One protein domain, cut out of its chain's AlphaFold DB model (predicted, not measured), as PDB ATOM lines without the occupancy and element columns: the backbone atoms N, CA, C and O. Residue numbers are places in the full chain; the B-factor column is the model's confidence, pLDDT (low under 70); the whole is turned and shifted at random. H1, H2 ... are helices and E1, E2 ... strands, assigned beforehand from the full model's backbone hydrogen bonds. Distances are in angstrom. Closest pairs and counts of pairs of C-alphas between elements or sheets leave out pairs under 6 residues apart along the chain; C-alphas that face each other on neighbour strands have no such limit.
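What this domain is: This is residues 763 to 938, 965 to 976 and 989 to 1003 of the 1661 residues of the protein "Mediator of RNA polymerase II transcription subunit 12" of Debaryomyces hansenii (strain ATCC 36239 / CBS 767 / BCRC 21394 / JCM 1990 / NBRC 0083 / IGC 2968) (UniProt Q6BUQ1). Helices stand in two rows side by side: H1, H3, H5 and H8 make one row, H2, H4, H6 and H9 the other, and H10 packs across H8 and H9 at one end. A tiny parallel sheet, E1 beside E2, lies where the chain passes from one row to the other, and short H7 packs on H5 and H8. The printed part has 203 residues, mostly helix, in the order H1 H2 H3 E1 H4 H5 E2 H6 H7 H8 H9 H10; it is compact, with radius of gyration of the C-alphas 17.8 A and spans of 57 by 40 by 27 A.

Where its parts are: Strands E1, residues 825 to 827, and E2, residues 864 to 866, are short. H3, residues 800 to 820, is 30.1 A long, H1, residues 763 to 781, 26.1 A, and H8, residues 898 to 914, 24.0 A. The others are H2, residues 789 to 796, H4, 829 to 841, H5, 845 to 858, H6, 868 to 880, H7, 882 to 887, H9, 923 to 933, and H10, 990 to 1002. H1 begins at C-alpha 763 (37.793, -56.936, -58.204), and H10 ends at C-alpha 1002 (35.492, -24.826, -15.180). H1 has a kink of 28 degrees near residue 772.

How they stand to each other: E1 and E2 are parallel, with N 827 and O 865 2.9 A apart, within hydrogen-bond range. E1, H4, H5 and E2 form a strand-helix-strand unit, parallel neighbour strands joined through helices, with a right-handed crossover. H4, H5, H6, H8 and H9 form an up and down bundle, each helix running against the one before. Hub helices H5 and H8 touch, C-alphas 857 and 905 being closest at 6.0 A. H7 touches H5, about perpendicular at 83 degrees, its C-alpha 885 being 7.0 A from C-alpha 849. H3 touches H5 with residues 807 to 815 alone, closest C-alphas 811 and 852 at 6.7 A. H1 touches H3, closest C-alphas 764 and 802 at 6.4 A. H1 and H2, a helical hairpin, only just touch, with 3 pairs of C-alphas within 8 A, the closest 767 and 795 at 6.6 A. H9 and H10 touch at a steep tilt of 45 degrees, closest C-alphas 927 and 1001 at 6.4 A. Every O i to N i+4 pair is within hydrogen-bond range in H3, H4, H6, H7, H8, H9 and H10, against 13 of 15 in H1, 2 of 4 in H2 and 8 of 10 in H5.

The domain as a whole: The two C-alphas farthest apart, 763 and 938, are 56.6 A apart. Residues 939 to 964 and 977 to 988 are not printed; C-alphas 938 and 965 are 17.9 A apart, 976 and 989 8.0 A. Of the links printed whole, none is long. Mean pLDDT of the printed part is 77.7, with 39 residues under 70, among them 783 to 791, 889 to 896 and 965 to 976.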
ATOM      1  N   LYS A 763      38.373 -56.958 -59.554       81.58
ATOM      2  CA  LYS A 763      37.793 -56.936 -58.204       81.58
ATOM      3  C   LYS A 763      37.940 -55.567 -57.548       81.58
ATOM      4  O   LYS A 763      37.019 -55.134 -56.853       81.58
ATOM      5  N   PHE A 764      39.075 -54.903 -57.768       86.46
ATOM      6  CA  PHE A 764      39.339 -53.560 -57.269       86.46
ATOM      7  C   PHE A 764      38.428 -52.520 -57.925       86.46
ATOM      8  O   PHE A 764      37.822 -51.726 -57.211       86.46
ATOM      9  N   GLU A 765      38.259 -52.558 -59.249       86.49
ATOM     10  CA  GLU A 765      37.351 -51.655 -59.970       86.49
ATOM     11  C   GLU A 765      35.887 -51.861 -59.560       86.49
ATOM     12  O   GLU A 765      35.182 -50.886 -59.297       86.49
ATOM     13  N   LYS A 766      35.442 -53.113 -59.380       84.80
ATOM     14  CA  LYS A 766      34.118 -53.411 -58.800       84.80
ATOM     15  C   LYS A 766      33.961 -52.805 -57.403       84.80
ATOM     16  O   LYS A 766      32.953 -52.166 -57.119       84.80
ATOM     17  N   GLY A 767      34.975 -52.954 -56.546       83.50
ATOM     18  CA  GLY A 767      34.987 -52.355 -55.209       83.50
ATOM     19  C   GLY A 767      34.926 -50.823 -55.240       83.50
ATOM     20  O   GLY A 767      34.193 -50.227 -54.454       83.50
ATOM     21  N   LYS A 768      35.640 -50.177 -56.172       87.38
ATOM     22  CA  LYS A 768      35.572 -48.721 -56.372       87.38
ATOM     23  C   LYS A 768      34.191 -48.260 -56.801       87.38
ATOM     24  O   LYS A 768      33.722 -47.254 -56.284       87.38
ATOM     25  N   LEU A 769      33.567 -48.966 -57.747       85.78
ATOM     26  CA  LEU A 769      32.247 -48.614 -58.262       85.78
ATOM     27  C   LEU A 769      31.211 -48.642 -57.136       85.78
ATOM     28  O   LEU A 769      30.526 -47.644 -56.933       85.78
ATOM     29  N   ILE A 770      31.203 -49.712 -56.333       84.06
ATOM     30  CA  ILE A 770      30.313 -49.850 -55.169       84.06
ATOM     31  C   ILE A 770      30.551 -48.722 -54.159       84.06
ATOM     32  O   ILE A 770      29.607 -48.087 -53.703       84.06
ATOM     33  N   LEU A 771      31.810 -48.426 -53.812       83.37
ATOM     34  CA  LEU A 771      32.119 -47.358 -52.852       83.37
ATOM     35  C   LEU A 771      31.778 -45.965 -53.376       83.37
ATOM     36  O   LEU A 771      31.396 -45.089 -52.598       83.37
ATOM     37  N   LYS A 772      31.941 -45.743 -54.681       83.53
ATOM     38  CA  LYS A 772      31.565 -44.485 -55.310       83.53
ATOM     39  C   LYS A 772      30.055 -44.282 -55.218       83.53
ATOM     40  O   LYS A 772      29.643 -43.243 -54.722       83.53
ATOM     41  N   GLU A 773      29.274 -45.286 -55.602       80.92
ATOM     42  CA  GLU A 773      27.810 -45.244 -55.572       80.92
ATOM     43  C   GLU A 773      27.262 -45.111 -54.139       80.92
ATOM     44  O   GLU A 773      26.404 -44.273 -53.866       80.92
ATOM     45  N   GLU A 774      27.792 -45.894 -53.196       76.74
ATOM     46  CA  GLU A 774      27.229 -45.990 -51.846       76.74
ATOM     47  C   GLU A 774      27.700 -44.894 -50.890       76.74
ATOM     48  O   GLU A 774      26.913 -44.412 -50.075       76.74
ATOM     49  N   LEU A 775      28.976 -44.500 -50.956       80.56
ATOM     50  CA  LEU A 775      29.528 -43.497 -50.044       80.56
ATOM     51  C   LEU A 775      29.693 -42.150 -50.728       80.56
ATOM     52  O   LEU A 775      29.247 -41.139 -50.199       80.56
ATOM     53  N   VAL A 776      30.356 -42.100 -51.882       81.25
ATOM     54  CA  VAL A 776      30.779 -40.809 -52.437       81.25
ATOM     55  C   VAL A 776      29.608 -40.055 -53.058       81.25
ATOM     56  O   VAL A 776      29.381 -38.903 -52.705       81.25
ATOM     57  N   ASP A 777      28.837 -40.689 -53.935       77.91
ATOM     58  CA  ASP A 777      27.738 -40.042 -54.651       77.91
ATOM     59  C   ASP A 777      26.621 -39.611 -53.679       77.91
ATOM     60  O   ASP A 777      26.060 -38.519 -53.818       77.91
ATOM     61  N   ARG A 778      26.371 -40.391 -52.615       76.93
ATOM     62  CA  ARG A 778      25.453 -40.016 -51.519       76.93
ATOM     63  C   ARG A 778      25.966 -38.861 -50.665       76.93
ATOM     64  O   ARG A 778      25.199 -37.950 -50.357       76.93
ATOM     65  N   LEU A 779      27.263 -38.839 -50.348       78.87
ATOM     66  CA  LEU A 779      27.892 -37.729 -49.623       78.87
ATOM     67  C   LEU A 779      27.820 -36.427 -50.402       78.87
ATOM     68  O   LEU A 779      27.495 -35.384 -49.849       78.87
ATOM     69  N   MET A 780      28.071 -36.497 -51.704       76.42
ATOM     70  CA  MET A 780      28.050 -35.331 -52.580       76.42
ATOM     71  C   MET A 780      26.628 -34.821 -52.856       76.42
ATOM     72  O   MET A 780      26.442 -33.636 -53.139       76.42
ATOM     73  N   SER A 781      25.623 -35.697 -52.773       70.64
ATOM     74  CA  SER A 781      24.204 -35.341 -52.895       70.64
ATOM     75  C   SER A 781      23.527 -35.020 -51.557       70.64
ATOM     76  O   SER A 781      22.364 -34.628 -51.572       70.64
ATOM     77  N   ASN A 782      24.237 -35.138 -50.423       70.91
ATOM     78  CA  ASN A 782      23.687 -35.036 -49.064       70.91
ATOM     79  C   ASN A 782      22.455 -35.950 -48.836       70.91
ATOM     80  O   ASN A 782      21.571 -35.608 -48.055       70.91
ATOM     81  N   SER A 783      22.389 -37.104 -49.513       69.63
ATOM     82  CA  SER A 783      21.253 -38.050 -49.478       69.63
ATOM     83  C   SER A 783      21.606 -39.360 -48.755       69.63
ATOM     84  O   SER A 783      21.455 -40.466 -49.275       69.63
ATOM     85  N   PHE A 784      22.179 -39.253 -47.554       66.71
ATOM     86  CA  PHE A 784      22.577 -40.429 -46.776       66.71
ATOM     87  C   PHE A 784      21.407 -41.052 -46.009       66.71
ATOM     88  O   PHE A 784      21.220 -40.806 -44.817       66.71
ATOM     89  N   ASP A 785      20.690 -41.939 -46.691       61.64
ATOM     90  CA  ASP A 785      19.631 -42.765 -46.111       61.64
ATOM     91  C   ASP A 785      20.232 -43.990 -45.403       61.64
ATOM     92  O   ASP A 785      20.258 -45.089 -45.953       61.64
ATOM     93  N   GLY A 786      20.760 -43.808 -44.190       59.96
ATOM     94  CA  GLY A 786      21.228 -44.921 -43.349       59.96
ATOM     95  C   GLY A 786      22.389 -45.765 -43.916       59.96
ATOM     96  O   GLY A 786      22.775 -45.708 -45.082       59.96
ATOM     97  N   TYR A 787      22.987 -46.575 -43.049       61.05
ATOM     98  CA  TYR A 787      23.961 -47.598 -43.410       61.05
ATOM     99  C   TYR A 787      23.233 -48.922 -43.669       61.05
ATOM    100  O   TYR A 787      22.520 -49.401 -42.790       61.05
ATOM    101  N   CYS A 788      23.429 -49.535 -44.840       57.65
ATOM    102  CA  CYS A 788      22.903 -50.869 -45.132       57.65
ATOM    103  C   CYS A 788      24.054 -51.855 -45.361       57.65
ATOM    104  O   CYS A 788      24.754 -51.804 -46.374       57.65
ATOM    105  N   ASP A 789      24.242 -52.751 -44.394       61.42
ATOM    106  CA  ASP A 789      25.344 -53.715 -44.346       61.42
ATOM    107  C   ASP A 789      25.306 -54.708 -45.529       61.42
ATOM    108  O   ASP A 789      26.345 -55.136 -46.035       61.42
ATOM    109  N   GLU A 790      24.101 -55.001 -46.036       64.94
ATOM    110  CA  GLU A 790      23.856 -55.883 -47.185       64.94
ATOM    111  C   GLU A 790      24.589 -55.415 -48.446       64.94
ATOM    112  O   GLU A 790      25.134 -56.230 -49.194       64.94
ATOM    113  N   LYS A 791      24.682 -54.099 -48.658       68.53
ATOM    114  CA  LYS A 791      25.294 -53.512 -49.857       68.53
ATOM    115  C   LYS A 791      26.821 -53.596 -49.849       68.53
ATOM    116  O   LYS A 791      27.455 -53.609 -50.902       68.53
ATOM    117  N   LEU A 792      27.425 -53.707 -48.664       73.08
ATOM    118  CA  LEU A 792      28.875 -53.825 -48.475       73.08
ATOM    119  C   LEU A 792      29.336 -55.275 -48.270       73.08
ATOM    120  O   LEU A 792      30.529 -55.513 -48.074       73.08
ATOM    121  N   THR A 793      28.434 -56.256 -48.369       75.14
ATOM    122  CA  THR A 793      28.757 -57.693 -48.284       75.14
ATOM    123  C   THR A 793      29.858 -58.106 -49.257       75.14
ATOM    124  O   THR A 793      30.782 -58.823 -48.867       75.14
ATOM    125  N   TYR A 794      29.836 -57.584 -50.491       81.49
ATOM    126  CA  TYR A 794      30.910 -57.810 -51.460       81.49
ATOM    127  C   TYR A 794      32.274 -57.384 -50.901       81.49
ATOM    128  O   TYR A 794      33.243 -58.129 -51.015       81.49
ATOM    129  N   ILE A 795      32.342 -56.224 -50.238       79.88
ATOM    130  CA  ILE A 795      33.580 -55.676 -49.669       79.88
ATOM    131  C   ILE A 795      34.034 -56.472 -48.450       79.88
ATOM    132  O   ILE A 795      35.232 -56.720 -48.308       79.88
ATOM    133  N   LYS A 796      33.111 -56.925 -47.594       80.14
ATOM    134  CA  LYS A 796      33.458 -57.786 -46.451       80.14
ATOM    135  C   LYS A 796      34.202 -59.045 -46.892       80.14
ATOM    136  O   LYS A 796      35.193 -59.404 -46.256       80.14
ATOM    137  N   ASN A 797      33.769 -59.626 -48.012       83.07
ATOM    138  CA  ASN A 797      34.322 -60.847 -48.596       83.07
ATOM    139  C   ASN A 797      35.575 -60.611 -49.463       83.07
ATOM    140  O   ASN A 797      36.167 -61.572 -49.964       83.07
ATOM    141  N   LEU A 798      35.999 -59.358 -49.668       84.47
ATOM    142  CA  LEU A 798      37.243 -59.072 -50.381       84.47
ATOM    143  C   LEU A 798      38.467 -59.514 -49.573       84.47
ATOM    144  O   LEU A 798      38.481 -59.518 -48.344       84.47
ATOM    145  N   LYS A 799      39.539 -59.838 -50.296       86.33
ATOM    146  CA  LYS A 799      40.857 -60.114 -49.715       86.33
ATOM    147  C   LYS A 799      41.427 -58.854 -49.049       86.33
ATOM    148  O   LYS A 799      41.199 -57.739 -49.526       86.33
ATOM    149  N   VAL A 800      42.187 -59.028 -47.967       85.74
ATOM    150  CA  VAL A 800      42.623 -57.935 -47.072       85.74
ATOM    151  C   VAL A 800      43.438 -56.871 -47.812       85.74
ATOM    152  O   VAL A 800      43.177 -55.680 -47.663       85.74
ATOM    153  N   GLY A 801      44.352 -57.270 -48.699       85.41
ATOM    154  CA  GLY A 801      45.145 -56.320 -49.487       85.41
ATOM    155  C   GLY A 801      44.312 -55.416 -50.394       85.41
ATOM    156  O   GLY A 801      44.587 -54.220 -50.505       85.41
ATOM    157  N   LEU A 802      43.235 -55.944 -50.986       86.09
ATOM    158  CA  LEU A 802      42.293 -55.136 -51.762       86.09
ATOM    159  C   LEU A 802      41.509 -54.174 -50.863       86.09
ATOM    160  O   LEU A 802      41.307 -53.027 -51.255       86.09
ATOM    161  N   LYS A 803      41.125 -54.589 -49.645       89.34
ATOM    162  CA  LYS A 803      40.491 -53.696 -48.657       89.34
ATOM    163  C   LYS A 803      41.400 -52.505 -48.325       89.34
ATOM    164  O   LYS A 803      40.955 -51.361 -48.388       89.34
ATOM    165  N   PHE A 804      42.691 -52.739 -48.080       87.54
ATOM    166  CA  PHE A 804      43.673 -51.674 -47.825       87.54
ATOM    167  C   PHE A 804      43.853 -50.732 -49.026       87.54
ATOM    168  O   PHE A 804      43.940 -49.510 -48.859       87.54
ATOM    169  N   LEU A 805      43.875 -51.268 -50.252       86.78
ATOM    170  CA  LEU A 805      43.912 -50.453 -51.469       86.78
ATOM    171  C   LEU A 805      42.645 -49.600 -51.628       86.78
ATOM    172  O   LEU A 805      42.750 -48.419 -51.965       86.78
ATOM    173  N   LEU A 806      41.465 -50.167 -51.361       88.56
ATOM    174  CA  LEU A 806      40.187 -49.454 -51.428       88.56
ATOM    175  C   LEU A 806      40.114 -48.338 -50.387       88.56
ATOM    176  O   LEU A 806      39.695 -47.236 -50.727       88.56
ATOM    177  N   VAL A 807      40.591 -48.575 -49.163       87.95
ATOM    178  CA  VAL A 807      40.696 -47.543 -48.119       87.95
ATOM    179  C   VAL A 807      41.585 -46.386 -48.573       87.95
ATOM    180  O   VAL A 807      41.195 -45.221 -48.461       87.95
ATOM    181  N   ASN A 808      42.767 -46.679 -49.118       88.83
ATOM    182  CA  ASN A 808      43.689 -45.647 -49.597       88.83
ATOM    183  C   ASN A 808      43.108 -44.859 -50.779       88.83
ATOM    184  O   ASN A 808      43.210 -43.630 -50.814       88.83
ATOM    185  N   TRP A 809      42.461 -45.544 -51.726       91.30
ATOM    186  CA  TRP A 809      41.763 -44.899 -52.834       91.30
ATOM    187  C   TRP A 809      40.615 -44.016 -52.336       91.30
ATOM    188  O   TRP A 809      40.600 -42.833 -52.666       91.30
ATOM    189  N   LEU A 810      39.717 -44.547 -51.498       89.60
ATOM    190  CA  LEU A 810      38.558 -43.821 -50.976       89.60
ATOM    191  C   LEU A 810      38.999 -42.587 -50.194       89.60
ATOM    192  O   LEU A 810      38.473 -41.504 -50.416       89.60
ATOM    193  N   THR A 811      40.008 -42.714 -49.330       86.30
ATOM    194  CA  THR A 811      40.529 -41.586 -48.545       86.30
ATOM    195  C   THR A 811      41.034 -40.464 -49.458       86.30
ATOM    196  O   THR A 811      40.735 -39.290 -49.233       86.30
ATOM    197  N   ASN A 812      41.787 -40.804 -50.507       88.53
ATOM    198  CA  ASN A 812      42.303 -39.820 -51.462       88.53
ATOM    199  C   ASN A 812      41.191 -39.244 -52.350       88.53
ATOM    200  O   ASN A 812      41.178 -38.045 -52.644       88.53
ATOM    201  N   TYR A 813      40.238 -40.077 -52.757       87.30
ATOM    202  CA  TYR A 813      39.119 -39.665 -53.587       87.30
ATOM    203  C   TYR A 813      38.147 -38.760 -52.826       87.30
ATOM    204  O   TYR A 813      37.775 -37.716 -53.346       87.30
ATOM    205  N   LEU A 814      37.818 -39.066 -51.568       85.45
ATOM    206  CA  LEU A 814      37.021 -38.195 -50.700       85.45
ATOM    207  C   LEU A 814      37.711 -36.849 -50.490       85.45
ATOM    208  O   LEU A 814      37.090 -35.811 -50.685       85.45
ATOM    209  N   LYS A 815      39.015 -36.842 -50.187       84.05
ATOM    210  CA  LYS A 815      39.773 -35.588 -50.063       84.05
ATOM    211  C   LYS A 815      39.702 -34.735 -51.323       84.05
ATOM    212  O   LYS A 815      39.453 -33.534 -51.248       84.05
ATOM    213  N   THR A 816      39.925 -35.343 -52.484       83.60
ATOM    214  CA  THR A 816      39.908 -34.621 -53.764       83.60
ATOM    215  C   THR A 816      38.501 -34.203 -54.175       83.60
ATOM    216  O   THR A 816      38.346 -33.145 -54.775       83.60
ATOM    217  N   SER A 817      37.478 -34.981 -53.832       80.97
ATOM    218  CA  SER A 817      36.081 -34.672 -54.153       80.97
ATOM    219  C   SER A 817      35.543 -33.549 -53.267       80.97
ATOM    220  O   SER A 817      34.991 -32.591 -53.794       80.97
ATOM    221  N   ILE A 818      35.799 -33.598 -51.954       80.65
ATOM    222  CA  ILE A 818      35.383 -32.570 -50.984       80.65
ATOM    223  C   ILE A 818      36.109 -31.240 -51.227       80.65
ATOM    224  O   ILE A 818      35.523 -30.172 -51.104       80.65
ATOM    225  N   THR A 819      37.393 -31.270 -51.595       81.29
ATOM    226  CA  THR A 819      38.132 -30.029 -51.911       81.29
ATOM    227  C   THR A 819      37.692 -29.388 -53.226       81.29
ATOM    228  O   THR A 819      37.842 -28.181 -53.387       81.29
ATOM    229  N   LYS A 820      37.161 -30.176 -54.171       81.23
ATOM    230  CA  LYS A 820      36.665 -29.694 -55.469       81.23
ATOM    231  C   LYS A 820      35.161 -29.412 -55.486       81.23
ATOM    232  O   LYS A 820      34.670 -28.888 -56.485       81.23
ATOM    233  N   SER A 821      34.413 -29.793 -54.453       78.44
ATOM    234  CA  SER A 821      32.958 -29.667 -54.462       78.44
ATOM    235  C   SER A 821      32.530 -28.202 -54.318       78.44
ATOM    236  O   SER A 821      32.976 -27.535 -53.387       78.44
ATOM    237  N   PRO A 822      31.628 -27.691 -55.179       73.53
ATOM    238  CA  PRO A 822      31.123 -26.321 -55.067       73.53
ATOM    239  C   PRO A 822      30.050 -26.163 -53.976       73.53
ATOM    240  O   PRO A 822      29.761 -25.047 -53.556       73.53
ATOM    241  N   LYS A 823      29.427 -27.266 -53.545       79.06
ATOM    242  CA  LYS A 823      28.387 -27.289 -52.509       79.06
ATOM    243  C   LYS A 823      29.009 -27.538 -51.137       79.06
ATOM    244  O   LYS A 823      29.958 -28.313 -51.034       79.06
ATOM    245  N   LEU A 824      28.430 -26.926 -50.104       76.56
ATOM    246  CA  LEU A 824      28.756 -27.231 -48.711       76.56
ATOM    247  C   LEU A 824      28.283 -28.653 -48.379       76.56
ATOM    248  O   LEU A 824      27.162 -29.043 -48.718       76.56
ATOM    249  N   ILE A 825      29.160 -29.427 -47.747       79.35
ATOM    250  CA  ILE A 825      28.912 -30.826 -47.396       79.35
ATOM    251  C   ILE A 825      28.622 -30.887 -45.903       79.35
ATOM    252  O   ILE A 825      29.455 -30.500 -45.080       79.35
ATOM    253  N   HIS A 826      27.441 -31.388 -45.564       80.79
ATOM    254  CA  HIS A 826      27.001 -31.539 -44.184       80.79
ATOM    255  C   HIS A 826      27.454 -32.901 -43.659       80.79
ATOM    256  O   HIS A 826      27.121 -33.930 -44.240       80.79
ATOM    257  N   ILE A 827      28.237 -32.918 -42.580       83.32
ATOM    258  CA  ILE A 827      28.705 -34.150 -41.945       83.32
ATOM    259  C   ILE A 827      27.841 -34.432 -40.724       83.32
ATOM    260  O   ILE A 827      28.081 -33.890 -39.645       83.32
ATOM    261  N   ASN A 828      26.862 -35.313 -40.910       83.96
ATOM    262  CA  ASN A 828      25.992 -35.820 -39.852       83.96
ATOM    263  C   ASN A 828      26.631 -37.032 -39.139       83.96
ATOM    264  O   ASN A 828      27.476 -37.720 -39.737       83.96
ATOM    265  N   PRO A 829      26.180 -37.377 -37.919       83.10
ATOM    266  CA  PRO A 829      26.674 -38.538 -37.172       83.10
ATOM    267  C   PRO A 829      26.550 -39.854 -37.945       83.10
ATOM    268  O   PRO A 829      27.453 -40.694 -37.913       83.10
ATOM    269  N   ASN A 830      25.478 -40.014 -38.724       84.80
ATOM    270  CA  ASN A 830      25.260 -41.182 -39.578       84.80
ATOM    271  C   ASN A 830      26.347 -41.336 -40.669       84.80
ATOM    272  O   ASN A 830      26.772 -42.451 -40.984       84.80
ATOM    273  N   ILE A 831      26.869 -40.226 -41.202       85.37
ATOM    274  CA  ILE A 831      27.955 -40.238 -42.197       85.37
ATOM    275  C   ILE A 831      29.254 -40.699 -41.539       85.37
ATOM    276  O   ILE A 831      29.936 -41.583 -42.058       85.37
ATOM    277  N   ILE A 832      29.579 -40.146 -40.366       86.72
ATOM    278  CA  ILE A 832      30.764 -40.542 -39.593       86.72
ATOM    279  C   ILE A 832      30.677 -42.016 -39.209       86.72
ATOM    280  O   ILE A 832      31.665 -42.731 -39.333       86.72
ATOM    281  N   THR A 833      29.497 -42.478 -38.806       85.74
ATOM    282  CA  THR A 833      29.225 -43.879 -38.475       85.74
ATOM    283  C   THR A 833      29.429 -44.791 -39.677       85.74
ATOM    284  O   THR A 833      30.119 -45.802 -39.573       85.74
ATOM    285  N   SER A 834      28.893 -44.415 -40.839       82.57
ATOM    286  CA  SER A 834      29.047 -45.180 -42.082       82.57
ATOM    287  C   SER A 834      30.511 -45.273 -42.512       82.57
ATOM    288  O   SER A 834      30.992 -46.352 -42.865       82.57
ATOM    289  N   LEU A 835      31.248 -44.161 -42.418       86.29
ATOM    290  CA  LEU A 835      32.686 -44.133 -42.671       86.29
ATOM    291  C   LEU A 835      33.425 -44.999 -41.647       86.29
ATOM    292  O   LEU A 835      34.152 -45.904 -42.037       86.29
ATOM    293  N   TYR A 836      33.207 -44.797 -40.350       89.29
ATOM    294  CA  TYR A 836      33.836 -45.591 -39.296       89.29
ATOM    295  C   TYR A 836      33.605 -47.095 -39.498       89.29
ATOM    296  O   TYR A 836      34.569 -47.857 -39.471       89.29
ATOM    297  N   ASN A 837      32.368 -47.514 -39.780       84.27
ATOM    298  CA  ASN A 837      32.036 -48.910 -40.057       84.27
ATOM    299  C   ASN A 837      32.822 -49.437 -41.264       84.27
ATOM    300  O   ASN A 837      33.406 -50.510 -41.175       84.27
ATOM    301  N   PHE A 838      32.927 -48.678 -42.360       86.53
ATOM    302  CA  PHE A 838      33.750 -49.075 -43.508       86.53
ATOM    303  C   PHE A 838      35.239 -49.239 -43.150       86.53
ATOM    304  O   PHE A 838      35.853 -50.240 -43.521       86.53
ATOM    305  N   TYR A 839      35.830 -48.290 -42.417       88.48
ATOM    306  CA  TYR A 839      37.242 -48.377 -42.019       88.48
ATOM    307  C   TYR A 839      37.492 -49.491 -40.993       88.48
ATOM    308  O   TYR A 839      38.550 -50.119 -41.036       88.48
ATOM    309  N   ALA A 840      36.530 -49.760 -40.108       86.04
ATOM    310  CA  ALA A 840      36.571 -50.880 -39.175       86.04
ATOM    311  C   ALA A 840      36.456 -52.229 -39.904       86.04
ATOM    312  O   ALA A 840      37.222 -53.134 -39.606       86.04
ATOM    313  N   LEU A 841      35.575 -52.348 -40.908       84.27
ATOM    314  CA  LEU A 841      35.429 -53.549 -41.750       84.27
ATOM    315  C   LEU A 841      36.664 -53.856 -42.608       84.27
ATOM    316  O   LEU A 841      36.882 -55.002 -43.012       84.27
ATOM    317  N   CYS A 842      37.433 -52.818 -42.933       85.21
ATOM    318  CA  CYS A 842      38.701 -52.931 -43.642       85.21
ATOM    319  C   CYS A 842      39.916 -53.059 -42.708       85.21
ATOM    320  O   CYS A 842      41.036 -53.043 -43.215       85.21
ATOM    321  N   ASP A 843      39.710 -53.135 -41.386       84.94
ATOM    322  CA  ASP A 843      40.760 -53.199 -40.357       84.94
ATOM    323  C   ASP A 843      41.825 -52.092 -40.488       84.94
ATOM    324  O   ASP A 843      43.001 -52.296 -40.204       84.94
ATOM    325  N   ASN A 844      41.429 -50.890 -40.925       86.63
ATOM    326  CA  ASN A 844      42.348 -49.776 -41.191       86.63
ATOM    327  C   ASN A 844      41.940 -48.501 -40.436       86.63
ATOM    328  O   ASN A 844      41.825 -47.400 -40.985       86.63
ATOM    329  N   LEU A 845      41.717 -48.646 -39.127       88.56
ATOM    330  CA  LEU A 845      41.392 -47.524 -38.239       88.56
ATOM    331  C   LEU A 845      42.541 -46.507 -38.120       88.56
ATOM    332  O   LEU A 845      42.313 -45.343 -37.783       88.56
ATOM    333  N   THR A 846      43.775 -46.903 -38.436       87.75
ATOM    334  CA  THR A 846      44.940 -46.009 -38.415       87.75
ATOM    335  C   THR A 846      44.796 -44.892 -39.442       87.75
ATOM    336  O   THR A 846      44.998 -43.725 -39.099       87.75
ATOM    337  N   VAL A 847      44.372 -45.199 -40.674       86.82
ATOM    338  CA  VAL A 847      44.091 -44.183 -41.703       86.82
ATOM    339  C   VAL A 847      42.866 -43.347 -41.334       86.82
ATOM    340  O   VAL A 847      42.891 -42.128 -41.531       86.82
ATOM    341  N   PHE A 848      41.834 -43.954 -40.738       91.09
ATOM    342  CA  PHE A 848      40.643 -43.235 -40.281       91.09
ATOM    343  C   PHE A 848      41.006 -42.078 -39.335       91.09
ATOM    344  O   PHE A 848      40.739 -40.917 -39.647       91.09
ATOM    345  N   PHE A 849      41.703 -42.359 -38.231       89.78
ATOM    346  CA  PHE A 849      42.062 -41.320 -37.259       89.78
ATOM    347  C   PHE A 849      43.161 -40.381 -37.766       89.78
ATOM    348  O   PHE A 849      43.056 -39.162 -37.628       89.78
ATOM    349  N   LYS A 850      44.213 -40.925 -38.389       86.42
ATOM    350  CA  LYS A 850      45.385 -40.137 -38.799       86.42
ATOM    351  C   LYS A 850      45.113 -39.214 -39.979       86.42
ATOM    352  O   LYS A 850      45.712 -38.140 -40.076       86.42
ATOM    353  N   VAL A 851      44.288 -39.661 -40.922       86.83
ATOM    354  CA  VAL A 851      44.170 -39.038 -42.242       86.83
ATOM    355  C   VAL A 851      42.780 -38.461 -42.464       86.83
ATOM    356  O   VAL A 851      42.694 -37.309 -42.888       86.83
ATOM    357  N   LEU A 852      41.718 -39.228 -42.196       87.78
ATOM    358  CA  LEU A 852      40.346 -38.810 -42.488       87.78
ATOM    359  C   LEU A 852      39.793 -37.851 -41.429       87.78
ATOM    360  O   LEU A 852      39.428 -36.734 -41.779       87.78
ATOM    361  N   ILE A 853      39.791 -38.231 -40.146       89.11
ATOM    362  CA  ILE A 853      39.292 -37.368 -39.059       89.11
ATOM    363  C   ILE A 853      40.085 -36.064 -38.996       89.11
ATOM    364  O   ILE A 853      39.501 -34.983 -38.927       89.11
ATOM    365  N   LYS A 854      41.414 -36.146 -39.119       86.90
ATOM    366  CA  LYS A 854      42.265 -34.955 -39.209       86.90
ATOM    367  C   LYS A 854      41.863 -34.042 -40.374       86.90
ATOM    368  O   LYS A 854      41.862 -32.827 -40.213       86.90
ATOM    369  N   PHE A 855      41.533 -34.601 -41.538       86.52
ATOM    370  CA  PHE A 855      41.093 -33.818 -42.696       86.52
ATOM    371  C   PHE A 855      39.717 -33.175 -42.473       86.52
ATOM    372  O   PHE A 855      39.558 -31.993 -42.770       86.52
ATOM    373  N   ILE A 856      38.766 -33.922 -41.903       84.99
ATOM    374  CA  ILE A 856      37.418 -33.434 -41.589       84.99
ATOM    375  C   ILE A 856      37.479 -32.259 -40.609       84.99
ATOM    376  O   ILE A 856      36.946 -31.194 -40.902       84.99
ATOM    377  N   LEU A 857      38.178 -32.426 -39.483       83.57
ATOM    378  CA  LEU A 857      38.235 -31.411 -38.428       83.57
ATOM    379  C   LEU A 857      39.106 -30.204 -38.792       83.57
ATOM    380  O   LEU A 857      38.872 -29.107 -38.294       83.57
ATOM    381  N   ARG A 858      40.133 -30.383 -39.633       82.26
ATOM    382  CA  ARG A 858      40.953 -29.256 -40.097       82.26
ATOM    383  C   ARG A 858      40.209 -28.389 -41.114       82.26
ATOM    384  O   ARG A 858      40.510 -27.205 -41.203       82.26
ATOM    385  N   ASN A 859      39.285 -28.983 -41.879       80.55
ATOM    386  CA  ASN A 859      38.430 -28.315 -42.863       80.55
ATOM    387  C   ASN A 859      39.176 -27.278 -43.724       80.55
ATOM    388  O   ASN A 859      38.767 -26.124 -43.834       80.55
ATOM    389  N   GLU A 860      40.297 -27.678 -44.336       70.76
ATOM    390  CA  GLU A 860      41.182 -26.748 -45.064       70.76
ATOM    391  C   GLU A 860      40.448 -25.959 -46.165       70.76
ATOM    392  O   GLU A 860      40.779 -24.805 -46.422       70.76
ATOM    393  N   GLY A 861      39.432 -26.563 -46.792       64.63
ATOM    394  CA  GLY A 861      38.630 -25.925 -47.837       64.63
ATOM    395  C   GLY A 861      37.463 -25.064 -47.339       64.63
ATOM    396  O   GLY A 861      36.828 -24.416 -48.165       64.63
ATOM    397  N   LYS A 862      37.140 -25.064 -46.035       71.43
ATOM    398  CA  LYS A 862      35.904 -24.476 -45.466       71.43
ATOM    399  C   LYS A 862      34.607 -24.951 -46.145       71.43
ATOM    400  O   LYS A 862      33.609 -24.240 -46.159       71.43
ATOM    401  N   VAL A 863      34.630 -26.156 -46.715       75.45
ATOM    402  CA  VAL A 863      33.491 -26.756 -47.432       75.45
ATOM    403  C   VAL A 863      32.641 -27.627 -46.505       75.45
ATOM    404  O   VAL A 863      31.457 -27.842 -46.749       75.45
ATOM    405  N   ILE A 864      33.251 -28.136 -45.434       78.67
ATOM    406  CA  ILE A 864      32.628 -29.076 -44.505       78.67
ATOM    407  C   ILE A 864      31.881 -28.312 -43.412       78.67
ATOM    408  O   ILE A 864      32.456 -27.433 -42.770       78.67
ATOM    409  N   ILE A 865      30.636 -28.705 -43.149       75.13
ATOM    410  CA  ILE A 865      29.882 -28.307 -41.961       75.13
ATOM    411  C   ILE A 865      29.819 -29.525 -41.038       75.13
ATOM    412  O   ILE A 865      29.142 -30.505 -41.344       75.13
ATOM    413  N   CYS A 866      30.561 -29.478 -39.933       80.05
ATOM    414  CA  CYS A 866      30.525 -30.494 -38.883       80.05
ATOM    415  C   CYS A 866      29.600 -30.007 -37.767       80.05
ATOM    416  O   CYS A 866      29.788 -28.898 -37.281       80.05
ATOM    417  N   TYR A 867      28.611 -30.805 -37.381       84.97
ATOM    418  CA  TYR A 867      27.689 -30.471 -36.293       84.97
ATOM    419  C   TYR A 867      28.243 -30.879 -34.919       84.97
ATOM    420  O   TYR A 867      29.230 -31.615 -34.818       84.97
ATOM    421  N   MET A 868      27.599 -30.410 -33.846       83.55
ATOM    422  CA  MET A 868      28.014 -30.720 -32.472       83.55
ATOM    423  C   MET A 868      27.895 -32.206 -32.106       83.55
ATOM    424  O   MET A 868      28.798 -32.746 -31.469       83.55
ATOM    425  N   ASP A 869      26.833 -32.890 -32.536       85.20
ATOM    426  CA  ASP A 869      26.673 -34.349 -32.375       85.20
ATOM    427  C   ASP A 869      27.774 -35.130 -33.092       85.20
ATOM    428  O   ASP A 869      28.367 -36.050 -32.529       85.20
ATOM    429  N   SER A 870      28.079 -34.741 -34.327       88.80
ATOM    430  CA  SER A 870      29.159 -35.308 -35.125       88.80
ATOM    431  C   SER A 870      30.506 -35.170 -34.422       88.80
ATOM    432  O   SER A 870      31.265 -36.139 -34.328       88.80
ATOM    433  N   LEU A 871      30.802 -33.982 -33.881       88.81
ATOM    434  CA  LEU A 871      32.016 -33.745 -33.104       88.81
ATOM    435  C   LEU A 871      32.047 -34.605 -31.835       88.81
ATOM    436  O   LEU A 871      33.074 -35.216 -31.531       88.81
ATOM    437  N   TYR A 872      30.927 -34.696 -31.121       86.09
ATOM    438  CA  TYR A 872      30.808 -35.510 -29.916       86.09
ATOM    439  C   TYR A 872      31.038 -37.003 -30.197       86.09
ATOM    440  O   TYR A 872      31.812 -37.660 -29.493       86.09
ATOM    441  N   LEU A 873      30.449 -37.530 -31.277       86.37
ATOM    442  CA  LEU A 873      30.658 -38.905 -31.728       86.37
ATOM    443  C   LEU A 873      32.135 -39.168 -32.053       86.37
ATOM    444  O   LEU A 873      32.691 -40.178 -31.612       86.37
ATOM    445  N   ILE A 874      32.796 -38.253 -32.772       90.37
ATOM    446  CA  ILE A 874      34.239 -38.344 -33.055       90.37
ATOM    447  C   ILE A 874      35.037 -38.393 -31.750       90.37
ATOM    448  O   ILE A 874      35.908 -39.253 -31.603       90.37
ATOM    449  N   SER A 875      34.725 -37.524 -30.786       88.67
ATOM    450  CA  SER A 875      35.395 -37.510 -29.484       88.67
ATOM    451  C   SER A 875      35.227 -38.841 -28.738       88.67
ATOM    452  O   SER A 875      36.214 -39.393 -28.250       88.67
ATOM    453  N   LYS A 876      34.023 -39.429 -28.705       87.15
ATOM    454  CA  LYS A 876      33.791 -40.747 -28.078       87.15
ATOM    455  C   LYS A 876      34.531 -41.880 -28.799       87.15
ATOM    456  O   LYS A 876      35.082 -42.762 -28.138       87.15
ATOM    457  N   LEU A 877      34.612 -41.846 -30.132       88.20
ATOM    458  CA  LEU A 877      35.406 -42.809 -30.906       88.20
ATOM    459  C   LEU A 877      36.903 -42.698 -30.596       88.20
ATOM    460  O   LEU A 877      37.577 -43.722 -30.473       88.20
ATOM    461  N   ILE A 878      37.413 -41.476 -30.421       87.36
ATOM    462  CA  ILE A 878      38.802 -41.237 -30.012       87.36
ATOM    463  C   ILE A 878      39.050 -41.755 -28.594       87.36
ATOM    464  O   ILE A 878      40.084 -42.373 -28.371       87.36
ATOM    465  N   ILE A 879      38.113 -41.579 -27.655       86.33
ATOM    466  CA  ILE A 879      38.228 -42.131 -26.292       86.33
ATOM    467  C   ILE A 879      38.278 -43.663 -26.328       86.33
ATOM    468  O   ILE A 879      39.154 -44.268 -25.706       86.33
ATOM    469  N   ARG A 880      37.379 -44.305 -27.087       85.18
ATOM    470  CA  ARG A 880      37.357 -45.770 -27.242       85.18
ATOM    471  C   ARG A 880      38.693 -46.294 -27.768       85.18
ATOM    472  O   ARG A 880      39.254 -47.221 -27.187       85.18
ATOM    473  N   HIS A 881      39.185 -45.688 -28.843       86.62
ATOM    474  CA  HIS A 881      40.399 -46.102 -29.544       86.62
ATOM    475  C   HIS A 881      41.631 -45.299 -29.118       86.62
ATOM    476  O   HIS A 881      42.604 -45.192 -29.867       86.62
ATOM    477  N   PHE A 882      41.623 -44.728 -27.910       85.02
ATOM    478  CA  PHE A 882      42.697 -43.841 -27.467       85.02
ATOM    479  C   PHE A 882      44.050 -44.546 -27.447       85.02
ATOM    480  O   PHE A 882      45.055 -43.963 -27.847       85.02
ATOM    481  N   LYS A 883      44.068 -45.827 -27.046       82.27
ATOM    482  CA  LYS A 883      45.282 -46.651 -27.070       82.27
ATOM    483  C   LYS A 883      45.882 -46.674 -28.477       82.27
ATOM    484  O   LYS A 883      47.052 -46.349 -28.632       82.27
ATOM    485  N   LEU A 884      45.082 -46.947 -29.509       82.10
ATOM    486  CA  LEU A 884      45.535 -46.862 -30.896       82.10
ATOM    487  C   LEU A 884      46.009 -45.454 -31.258       82.10
ATOM    488  O   LEU A 884      47.152 -45.294 -31.682       82.10
ATOM    489  N   VAL A 885      45.167 -44.441 -31.042       81.93
ATOM    490  CA  VAL A 885      45.424 -43.037 -31.408       81.93
ATOM    491  C   VAL A 885      46.726 -42.504 -30.802       81.93
ATOM    492  O   VAL A 885      47.473 -41.780 -31.467       81.93
ATOM    493  N   LYS A 886      47.036 -42.900 -29.566       79.68
ATOM    494  CA  LYS A 886      48.269 -42.535 -28.872       79.68
ATOM    495  C   LYS A 886      49.510 -43.125 -29.540       79.68
ATOM    496  O   LYS A 886      50.520 -42.426 -29.603       79.68
ATOM    497  N   PHE A 887      49.453 -44.362 -30.043       76.25
ATOM    498  CA  PHE A 887      50.602 -45.046 -30.655       76.25
ATOM    499  C   PHE A 887      50.797 -44.772 -32.142       76.25
ATOM    500  O   PHE A 887      51.885 -45.059 -32.639       76.25
ATOM    501  N   ILE A 888      49.821 -44.173 -32.837       78.06
ATOM    502  CA  ILE A 888      49.930 -43.855 -34.271       78.06
ATOM    503  C   ILE A 888      51.269 -43.163 -34.569       78.06
ATOM    504  O   ILE A 888      51.588 -42.100 -34.029       78.06
ATOM    505  N   ALA A 889      52.059 -43.776 -35.455       57.55
ATOM    506  CA  ALA A 889      53.386 -43.281 -35.788       57.55
ATOM    507  C   ALA A 889      53.304 -41.968 -36.587       57.55
ATOM    508  O   ALA A 889      52.689 -41.910 -37.663       57.55
ATOM    509  N   GLY A 890      53.965 -40.923 -36.086       59.65
ATOM    510  CA  GLY A 890      54.158 -39.651 -36.779       59.65
ATOM    511  C   GLY A 890      55.225 -39.721 -37.883       59.65
ATOM    512  O   GLY A 890      55.731 -40.796 -38.227       59.65
ATOM    513  N   LYS A 891      55.556 -38.566 -38.480       57.59
ATOM    514  CA  LYS A 891      56.638 -38.473 -39.484       57.59
ATOM    515  C   LYS A 891      58.014 -38.696 -38.845       57.59
ATOM    516  O   LYS A 891      58.882 -39.282 -39.484       57.59
ATOM    517  N   SER A 892      58.176 -38.268 -37.597       54.28
ATOM    518  CA  SER A 892      59.373 -38.438 -36.772       54.28
ATOM    519  C   SER A 892      58.982 -38.852 -35.351       54.28
ATOM    520  O   SER A 892      57.835 -38.665 -34.944       54.28
ATOM    521  N   TYR A 893      59.939 -39.380 -34.586       54.33
ATOM    522  CA  TYR A 893      59.739 -39.678 -33.165       54.33
ATOM    523  C   TYR A 893      59.329 -38.425 -32.368       54.33
ATOM    524  O   TYR A 893      58.415 -38.486 -31.554       54.33
ATOM    525  N   GLU A 894      59.945 -37.282 -32.690       49.23
ATOM    526  CA  GLU A 894      59.690 -35.962 -32.086       49.23
ATOM    527  C   GLU A 894      58.426 -35.257 -32.608       49.23
ATOM    528  O   GLU A 894      58.072 -34.185 -32.121       49.23
ATOM    529  N   SER A 895      57.764 -35.790 -33.642       55.14
ATOM    530  CA  SER A 895      56.553 -35.141 -34.154       55.14
ATOM    531  C   SER A 895      55.419 -35.237 -33.139       55.14
ATOM    532  O   SER A 895      55.262 -36.253 -32.461       55.14
ATOM    533  N   THR A 896      54.611 -34.176 -33.066       57.55
ATOM    534  CA  THR A 896      53.373 -34.149 -32.288       57.55
ATOM    535  C   THR A 896      52.575 -35.418 -32.538       57.55
ATOM    536  O   THR A 896      52.315 -35.815 -33.677       57.55
ATOM    537  N   THR A 897      52.214 -36.085 -31.448       70.99
ATOM    538  CA  THR A 897      51.399 -37.292 -31.498       70.99
ATOM    539  C   THR A 897      50.083 -36.989 -32.206       70.99
ATOM    540  O   THR A 897      49.474 -35.939 -32.002       70.99
ATOM    541  N   THR A 898      49.622 -37.925 -33.039       74.91
ATOM    542  CA  THR A 898      48.349 -37.765 -33.757       74.91
ATOM    543  C   THR A 898      47.198 -37.508 -32.784       74.91
ATOM    544  O   THR A 898      46.360 -36.661 -33.063       74.91
ATOM    545  N   GLY A 899      47.202 -38.144 -31.606       80.68
ATOM    546  CA  GLY A 899      46.220 -37.856 -30.560       80.68
ATOM    547  C   GLY A 899      46.231 -36.408 -30.064       80.68
ATOM    548  O   GLY A 899      45.167 -35.814 -29.958       80.68
ATOM    549  N   TYR A 900      47.402 -35.799 -29.845       78.66
ATOM    550  CA  TYR A 900      47.472 -34.404 -29.399       78.66
ATOM    551  C   TYR A 900      46.962 -33.440 -30.475       78.66
ATOM    552  O   TYR A 900      46.219 -32.509 -30.179       78.66
ATOM    553  N   GLU A 901      47.300 -33.688 -31.743       80.17
ATOM    554  CA  GLU A 901      46.753 -32.907 -32.858       80.17
ATOM    555  C   GLU A 901      45.231 -33.044 -32.966       80.17
ATOM    556  O   GLU A 901      44.544 -32.052 -33.202       80.17
ATOM    557  N   LEU A 902      44.693 -34.251 -32.764       84.30
ATOM    558  CA  LEU A 902      43.250 -34.477 -32.739       84.30
ATOM    559  C   LEU A 902      42.589 -33.744 -31.566       84.30
ATOM    560  O   LEU A 902      41.578 -33.086 -31.779       84.30
ATOM    561  N   PHE A 903      43.180 -33.760 -30.369       87.36
ATOM    562  CA  PHE A 903      42.665 -33.002 -29.223       87.36
ATOM    563  C   PHE A 903      42.641 -31.493 -29.482       87.36
ATOM    564  O   PHE A 903      41.633 -30.848 -29.201       87.36
ATOM    565  N   LYS A 904      43.695 -30.931 -30.092       83.75
ATOM    566  CA  LYS A 904      43.697 -29.521 -30.519       83.75
ATOM    567  C   LYS A 904      42.541 -29.215 -31.465       83.75
ATOM    568  O   LYS A 904      41.838 -28.227 -31.281       83.75
ATOM    569  N   LEU A 905      42.351 -30.062 -32.475       83.59
ATOM    570  CA  LEU A 905      41.296 -29.880 -33.467       83.59
ATOM    571  C   LEU A 905      39.897 -30.003 -32.847       83.59
ATOM    572  O   LEU A 905      39.017 -29.239 -33.233       83.59
ATOM    573  N   ILE A 906      39.694 -30.899 -31.877       86.70
ATOM    574  CA  ILE A 906      38.417 -31.032 -31.158       86.70
ATOM    575  C   ILE A 906      38.096 -29.756 -30.381       86.70
ATOM    576  O   ILE A 906      36.995 -29.237 -30.531       86.70
ATOM    577  N   ILE A 907      39.045 -29.220 -29.604       84.92
ATOM    578  CA  ILE A 907      38.818 -27.991 -28.821       84.92
ATOM    579  C   ILE A 907      38.519 -26.803 -29.743       84.92
ATOM    580  O   ILE A 907      37.588 -26.044 -29.489       84.92
ATOM    581  N   LEU A 908      39.261 -26.667 -30.846       84.79
ATOM    582  CA  LEU A 908      39.039 -25.590 -31.815       84.79
ATOM    583  C   LEU A 908      37.656 -25.674 -32.474       84.79
ATOM    584  O   LEU A 908      36.958 -24.663 -32.538       84.79
ATOM    585  N   ASN A 909      37.242 -26.864 -32.923       84.59
ATOM    586  CA  ASN A 909      35.915 -27.058 -33.515       84.59
ATOM    587  C   ASN A 909      34.802 -26.878 -32.475       84.59
ATOM    588  O   ASN A 909      33.774 -26.292 -32.792       84.59
ATOM    589  N   TYR A 910      35.007 -27.325 -31.233       85.64
ATOM    590  CA  TYR A 910      34.037 -27.120 -30.160       85.64
ATOM    591  C   TYR A 910      33.847 -25.631 -29.863       85.64
ATOM    592  O   TYR A 910      32.714 -25.168 -29.792       85.64
ATOM    593  N   LYS A 911      34.933 -24.854 -29.751       82.05
ATOM    594  CA  LYS A 911      34.843 -23.401 -29.538       82.05
ATOM    595  C   LYS A 911      34.063 -22.724 -30.661       82.05
ATOM    596  O   LYS A 911      33.166 -21.948 -30.359       82.05
ATOM    597  N   ASP A 912      34.349 -23.059 -31.919       82.68
ATOM    598  CA  ASP A 912      33.629 -22.511 -33.076       82.68
ATOM    599  C   ASP A 912      32.132 -22.865 -33.034       82.68
ATOM    600  O   ASP A 912      31.272 -21.984 -33.062       82.68
ATOM    601  N   LEU A 913      31.801 -24.143 -32.848       82.02
ATOM    602  CA  LEU A 913      30.414 -24.602 -32.823       82.02
ATOM    603  C   LEU A 913      29.637 -24.109 -31.599       82.02
ATOM    604  O   LEU A 913      28.454 -23.809 -31.722       82.02
ATOM    605  N   SER A 914      30.284 -23.964 -30.440       80.08
ATOM    606  CA  SER A 914      29.631 -23.538 -29.191       80.08
ATOM    607  C   SER A 914      29.129 -22.092 -29.235       80.08
ATOM    608  O   SER A 914      28.343 -21.681 -28.383       80.08
ATOM    609  N   THR A 915      29.589 -21.308 -30.218       75.81
ATOM    610  CA  THR A 915      29.064 -19.962 -30.489       75.81
ATOM    611  C   THR A 915      27.770 -19.980 -31.298       75.81
ATOM    612  O   THR A 915      27.036 -18.995 -31.281       75.81
ATOM    613  N   ARG A 916      27.501 -21.076 -32.018       72.72
ATOM    614  CA  ARG A 916      26.368 -21.225 -32.940       72.72
ATOM    615  C   ARG A 916      25.253 -22.076 -32.346       72.72
ATOM    616  O   ARG A 916      24.095 -21.699 -32.475       72.72
ATOM    617  N   ASP A 917      25.624 -23.177 -31.697       68.44
ATOM    618  CA  ASP A 917      24.714 -24.162 -31.120       68.44
ATOM    619  C   ASP A 917      24.965 -24.322 -29.614       68.44
ATOM    620  O   ASP A 917      26.105 -24.290 -29.141       68.44
ATOM    621  N   ASN A 918      23.888 -24.540 -28.855       68.62
ATOM    622  CA  ASN A 918      23.972 -24.866 -27.433       68.62
ATOM    623  C   ASN A 918      24.506 -26.296 -27.225       68.62
ATOM    624  O   ASN A 918      24.154 -27.220 -27.961       68.62
ATOM    625  N   ASP A 919      25.352 -26.489 -26.206       67.07
ATOM    626  CA  ASP A 919      25.918 -27.805 -25.889       67.07
ATOM    627  C   ASP A 919      24.941 -28.667 -25.069       67.07
ATOM    628  O   ASP A 919      24.732 -28.475 -23.864       67.07
ATOM    629  N   TYR A 920      24.357 -29.654 -25.740       67.67
ATOM    630  CA  TYR A 920      23.450 -30.634 -25.145       67.67
ATOM    631  C   TYR A 920      24.158 -31.909 -24.673       67.67
ATOM    632  O   TYR A 920      23.548 -32.726 -23.984       67.67
ATOM    633  N   TYR A 921      25.428 -32.103 -25.036       74.74
ATOM    634  CA  TYR A 921      26.151 -33.353 -24.824       74.74
ATOM    635  C   TYR A 921      26.988 -33.302 -23.542       74.74
ATOM    636  O   TYR A 921      27.192 -32.251 -22.935       74.74
ATOM    637  N   ASN A 922      27.456 -34.461 -23.079       75.18
ATOM    638  CA  ASN A 922      28.341 -34.548 -21.917       75.18
ATOM    639  C   ASN A 922      29.812 -34.415 -22.352       75.18
ATOM    640  O   ASN A 922      30.591 -35.367 -22.257       75.18
ATOM    641  N   PHE A 923      30.193 -33.253 -22.899       81.28
ATOM    642  CA  PHE A 923      31.590 -32.988 -23.263       81.28
ATOM    643  C   PHE A 923      32.513 -32.905 -22.041       81.28
ATOM    644  O   PHE A 923      33.713 -33.121 -22.197       81.28
ATOM    645  N   SER A 924      31.989 -32.698 -20.825       76.98
ATOM    646  CA  SER A 924      32.796 -32.746 -19.599       76.98
ATOM    647  C   SER A 924      33.577 -34.051 -19.467       76.98
ATOM    648  O   SER A 924      34.769 -34.005 -19.185       76.98
ATOM    649  N   ASP A 925      32.976 -35.206 -19.770       80.76
ATOM    650  CA  ASP A 925      33.690 -36.491 -19.760       80.76
ATOM    651  C   ASP A 925      34.864 -36.520 -20.751       80.76
ATOM    652  O   ASP A 925      35.899 -37.138 -20.490       80.76
ATOM    653  N   VAL A 926      34.708 -35.853 -21.898       83.25
ATOM    654  CA  VAL A 926      35.751 -35.727 -22.923       83.25
ATOM    655  C   VAL A 926      36.871 -34.824 -22.418       83.25
ATOM    656  O   VAL A 926      38.039 -35.182 -22.559       83.25
ATOM    657  N   TRP A 927      36.542 -33.695 -21.789       86.46
ATOM    658  CA  TRP A 927      37.529 -32.774 -21.221       86.46
ATOM    659  C   TRP A 927      38.299 -33.409 -20.069       86.46
ATOM    660  O   TRP A 927      39.526 -33.369 -20.081       86.46
ATOM    661  N   TYR A 928      37.617 -34.096 -19.148       80.44
ATOM    662  CA  TYR A 928      38.268 -34.875 -18.092       80.44
ATOM    663  C   TYR A 928      39.167 -35.969 -18.664       80.44
ATOM    664  O   TYR A 928      40.256 -36.213 -18.150       80.44
ATOM    665  N   PHE A 929      38.739 -36.639 -19.738       82.49
ATOM    666  CA  PHE A 929      39.583 -37.618 -20.408       82.49
ATOM    667  C   PHE A 929      40.832 -36.976 -21.020       82.49
ATOM    668  O   PHE A 929      41.920 -37.521 -20.863       82.49
ATOM    669  N   ILE A 930      40.693 -35.827 -21.689       83.46
ATOM    670  CA  ILE A 930      41.816 -35.100 -22.293       83.46
ATOM    671  C   ILE A 930      42.779 -34.584 -21.216       83.46
ATOM    672  O   ILE A 930      43.982 -34.765 -21.381       83.46
ATOM    673  N   ASP A 931      42.282 -34.020 -20.109       78.94
ATOM    674  CA  ASP A 931      43.120 -33.579 -18.981       78.94
ATOM    675  C   ASP A 931      43.885 -34.746 -18.352       78.94
ATOM    676  O   ASP A 931      45.091 -34.671 -18.137       78.94
ATOM    677  N   ASN A 932      43.217 -35.882 -18.141       78.01
ATOM    678  CA  ASN A 932      43.881 -37.081 -17.632       78.01
ATOM    679  C   ASN A 932      44.882 -37.676 -18.636       78.01
ATOM    680  O   ASN A 932      45.863 -38.303 -18.239       78.01
ATOM    681  N   ALA A 933      44.641 -37.504 -19.936       75.95
ATOM    682  CA  ALA A 933      45.485 -38.045 -20.994       75.95
ATOM    683  C   ALA A 933      46.717 -37.184 -21.300       75.95
ATOM    684  O   ALA A 933      47.624 -37.675 -21.970       75.95
ATOM    685  N   VAL A 934      46.770 -35.921 -20.870       74.44
ATOM    686  CA  VAL A 934      47.774 -34.941 -21.306       74.44
ATOM    687  C   VAL A 934      48.373 -34.228 -20.106       74.44
ATOM    688  O   VAL A 934      47.648 -33.420 -19.569       74.44
ATOM    689  N   GLU A 935      49.678 -34.394 -19.807       66.31
ATOM    690  CA  GLU A 935      50.514 -33.648 -18.823       66.31
ATOM    691  C   GLU A 935      49.852 -33.335 -17.442       66.31
ATOM    692  O   GLU A 935      48.670 -33.096 -17.366       66.31
ATOM    693  N   LYS A 936      50.518 -33.061 -16.326       61.43
ATOM    694  CA  LYS A 936      50.005 -32.004 -15.418       61.43
ATOM    695  C   LYS A 936      51.183 -31.109 -15.144       61.43
ATOM    696  O   LYS A 936      52.215 -31.596 -14.701       61.43
ATOM    697  N   ASN A 937      51.065 -29.822 -15.465       48.72
ATOM    698  CA  ASN A 937      52.078 -28.885 -15.006       48.72
ATOM    699  C   ASN A 937      51.940 -28.848 -13.489       48.72
ATOM    700  O   ASN A 937      50.944 -28.337 -12.976       48.72
ATOM    701  N   GLU A 938      52.916 -29.404 -12.774       37.05
ATOM    702  CA  GLU A 938      53.050 -29.100 -11.358       37.05
ATOM    703  C   GLU A 938      53.084 -27.571 -11.220       37.05
ATOM    704  O   GLU A 938      53.869 -26.914 -11.923       37.05
ATOM    705  N   LYS A 965      59.286 -43.040 -18.188       37.88
ATOM    706  CA  LYS A 965      58.845 -44.205 -18.971       37.88
ATOM    707  C   LYS A 965      57.447 -43.924 -19.528       37.88
ATOM    708  O   LYS A 965      56.471 -43.984 -18.788       37.88
ATOM    709  N   GLU A 966      57.331 -43.610 -20.816       45.65
ATOM    710  CA  GLU A 966      56.017 -43.433 -21.439       45.65
ATOM    711  C   GLU A 966      55.345 -44.800 -21.628       45.65
ATOM    712  O   GLU A 966      55.562 -45.496 -22.616       45.65
ATOM    713  N   THR A 967      54.509 -45.182 -20.672       51.12
ATOM    714  CA  THR A 967      53.580 -46.312 -20.766       51.12
ATOM    715  C   THR A 967      52.313 -45.905 -21.526       51.12
ATOM    716  O   THR A 967      52.070 -44.726 -21.791       51.12
ATOM    717  N   VAL A 968      51.441 -46.858 -21.864       48.81
ATOM    718  CA  VAL A 968      50.133 -46.574 -22.498       48.81
ATOM    719  C   VAL A 968      49.236 -45.713 -21.619       48.81
ATOM    720  O   VAL A 968      48.507 -44.876 -22.151       48.81
ATOM    721  N   ASP A 969      49.401 -45.826 -20.307       49.10
ATOM    722  CA  ASP A 969      48.687 -45.029 -19.311       49.10
ATOM    723  C   ASP A 969      49.417 -43.719 -18.969       49.10
ATOM    724  O   ASP A 969      48.848 -42.852 -18.317       49.10
ATOM    725  N   SER A 970      50.657 -43.528 -19.441       55.15
ATOM    726  CA  SER A 970      51.386 -42.279 -19.205       55.15
ATOM    727  C   SER A 970      50.721 -41.094 -19.905       55.15
ATOM    728  O   SER A 970      50.276 -41.228 -21.051       55.15
ATOM    729  N   PRO A 971      50.702 -39.911 -19.286       58.91
ATOM    730  CA  PRO A 971      50.198 -38.726 -19.950       58.91
ATOM    731  C   PRO A 971      51.024 -38.415 -21.208       58.91
ATOM    732  O   PRO A 971      52.238 -38.620 -21.263       58.91
ATOM    733  N   MET A 972      50.356 -37.951 -22.258       66.38
ATOM    734  CA  MET A 972      50.987 -37.518 -23.499       66.38
ATOM    735  C   MET A 972      51.777 -36.236 -23.238       66.38
ATOM    736  O   MET A 972      51.210 -35.241 -22.786       66.38
ATOM    737  N   ARG A 973      53.074 -36.251 -23.565       58.30
ATOM    738  CA  ARG A 973      53.940 -35.077 -23.429       58.30
ATOM    739  C   ARG A 973      53.502 -33.965 -24.373       58.30
ATOM    740  O   ARG A 973      53.368 -34.164 -25.585       58.30
ATOM    741  N   ILE A 974      53.336 -32.771 -23.817       53.90
ATOM    742  CA  ILE A 974      53.099 -31.560 -24.597       53.90
ATOM    743  C   ILE A 974      54.462 -30.956 -24.928       53.90
ATOM    744  O   ILE A 974      55.111 -30.357 -24.075       53.90
ATOM    745  N   HIS A 975      54.926 -31.085 -26.171       51.90
ATOM    746  CA  HIS A 975      56.142 -30.384 -26.579       51.90
ATOM    747  C   HIS A 975      55.904 -28.864 -26.547       51.90
ATOM    748  O   HIS A 975      55.280 -28.305 -27.448       51.90
ATOM    749  N   ALA A 976      56.431 -28.189 -25.522       44.34
ATOM    750  CA  ALA A 976      56.492 -26.727 -25.442       44.34
ATOM    751  C   ALA A 976      57.564 -26.123 -26.377       44.34
ATOM    752  O   ALA A 976      57.578 -24.919 -26.614       44.34
ATOM    753  N   THR A 989      49.246 -22.604 -29.763       70.67
ATOM    754  CA  THR A 989      50.352 -23.011 -28.890       70.67
ATOM    755  C   THR A 989      49.889 -23.953 -27.773       70.67
ATOM    756  O   THR A 989      48.709 -24.052 -27.443       70.67
ATOM    757  N   ALA A 990      50.844 -24.667 -27.172       64.95
ATOM    758  CA  ALA A 990      50.605 -25.565 -26.040       64.95
ATOM    759  C   ALA A 990      49.966 -24.871 -24.822       64.95
ATOM    760  O   ALA A 990      49.147 -25.469 -24.130       64.95
ATOM    761  N   THR A 991      50.329 -23.610 -24.575       71.81
ATOM    762  CA  THR A 991      49.787 -22.807 -23.473       71.81
ATOM    763  C   THR A 991      48.338 -22.406 -23.721       71.81
ATOM    764  O   THR A 991      47.519 -22.519 -22.818       71.81
ATOM    765  N   VAL A 992      47.995 -22.013 -24.953       78.51
ATOM    766  CA  VAL A 992      46.607 -21.702 -25.330       78.51
ATOM    767  C   VAL A 992      45.729 -22.947 -25.222       78.51
ATOM    768  O   VAL A 992      44.644 -22.864 -24.664       78.51
ATOM    769  N   PHE A 993      46.225 -24.111 -25.661       81.27
ATOM    770  CA  PHE A 993      45.509 -25.382 -25.507       81.27
ATOM    771  C   PHE A 993      45.152 -25.694 -24.048       81.27
ATOM    772  O   PHE A 993      44.023 -26.088 -23.776       81.27
ATOM    773  N   ARG A 994      46.100 -25.510 -23.121       77.43
ATOM    774  CA  ARG A 994      45.886 -25.705 -21.678       77.43
ATOM    775  C   ARG A 994      44.870 -24.732 -21.106       77.43
ATOM    776  O   ARG A 994      43.911 -25.172 -20.496       77.43
ATOM    777  N   ASN A 995      45.063 -23.441 -21.359       79.00
ATOM    778  CA  ASN A 995      44.155 -22.411 -20.865       79.00
ATOM    779  C   ASN A 995      42.726 -22.651 -21.365       79.00
ATOM    780  O   ASN A 995      41.776 -22.512 -20.604       79.00
ATOM    781  N   ASP A 996      42.574 -23.042 -22.632       80.34
ATOM    782  CA  ASP A 996      41.269 -23.388 -23.190       80.34
ATOM    783  C   ASP A 996      40.683 -24.648 -22.535       80.34
ATOM    784  O   ASP A 996      39.488 -24.682 -22.267       80.34
ATOM    785  N   LEU A 997      41.497 -25.668 -22.242       80.80
ATOM    786  CA  LEU A 997      41.048 -26.873 -21.540       80.80
ATOM    787  C   LEU A 997      40.604 -26.570 -20.101       80.80
ATOM    788  O   LEU A 997      39.539 -27.027 -19.699       80.80
ATOM    789  N   ASP A 998      41.372 -25.774 -19.355       78.15
ATOM    790  CA  ASP A 998      41.045 -25.378 -17.980       78.15
ATOM    791  C   ASP A 998      39.736 -24.569 -17.948       78.15
ATOM    792  O   ASP A 998      38.838 -24.864 -17.161       78.15
ATOM    793  N   LEU A 999      39.561 -23.630 -18.887       81.01
ATOM    794  CA  LEU A 999      38.305 -22.886 -19.050       81.01
ATOM    795  C   LEU A 999      37.115 -23.797 -19.391       81.01
ATOM    796  O   LEU A 999      35.994 -23.514 -18.976       81.01
ATOM    797  N   LEU A1000      37.334 -24.875 -20.149       79.38
ATOM    798  CA  LEU A1000      36.292 -25.849 -20.488       79.38
ATOM    799  C   LEU A1000      35.957 -26.794 -19.327       79.38
ATOM    800  O   LEU A1000      34.811 -27.226 -19.223       79.38
ATOM    801  N   LEU A1001      36.922 -27.101 -18.458       76.83
ATOM    802  CA  LEU A1001      36.700 -27.872 -17.230       76.83
ATOM    803  C   LEU A1001      35.932 -27.059 -16.178       76.83
ATOM    804  O   LEU A1001      35.104 -27.622 -15.465       76.83
ATOM    805  N   GLU A1002      36.184 -25.749 -16.093       73.47
ATOM    806  CA  GLU A1002      35.492 -24.826 -15.180       73.47
ATOM    807  C   GLU A1002      34.146 -24.311 -15.720       73.47
ATOM    808  O   GLU A1002      33.375 -23.695 -14.980       73.47
ATOM    809  N   ALA A1003      33.842 -24.542 -17.001       70.57
ATOM    810  CA  ALA A1003      32.631 -24.027 -17.629       70.57
ATOM    811  C   ALA A1003      31.359 -24.566 -16.934       70.57
ATOM    812  O   ALA A1003      31.179 -25.783 -16.836       70.57
TER     813      ALA A1003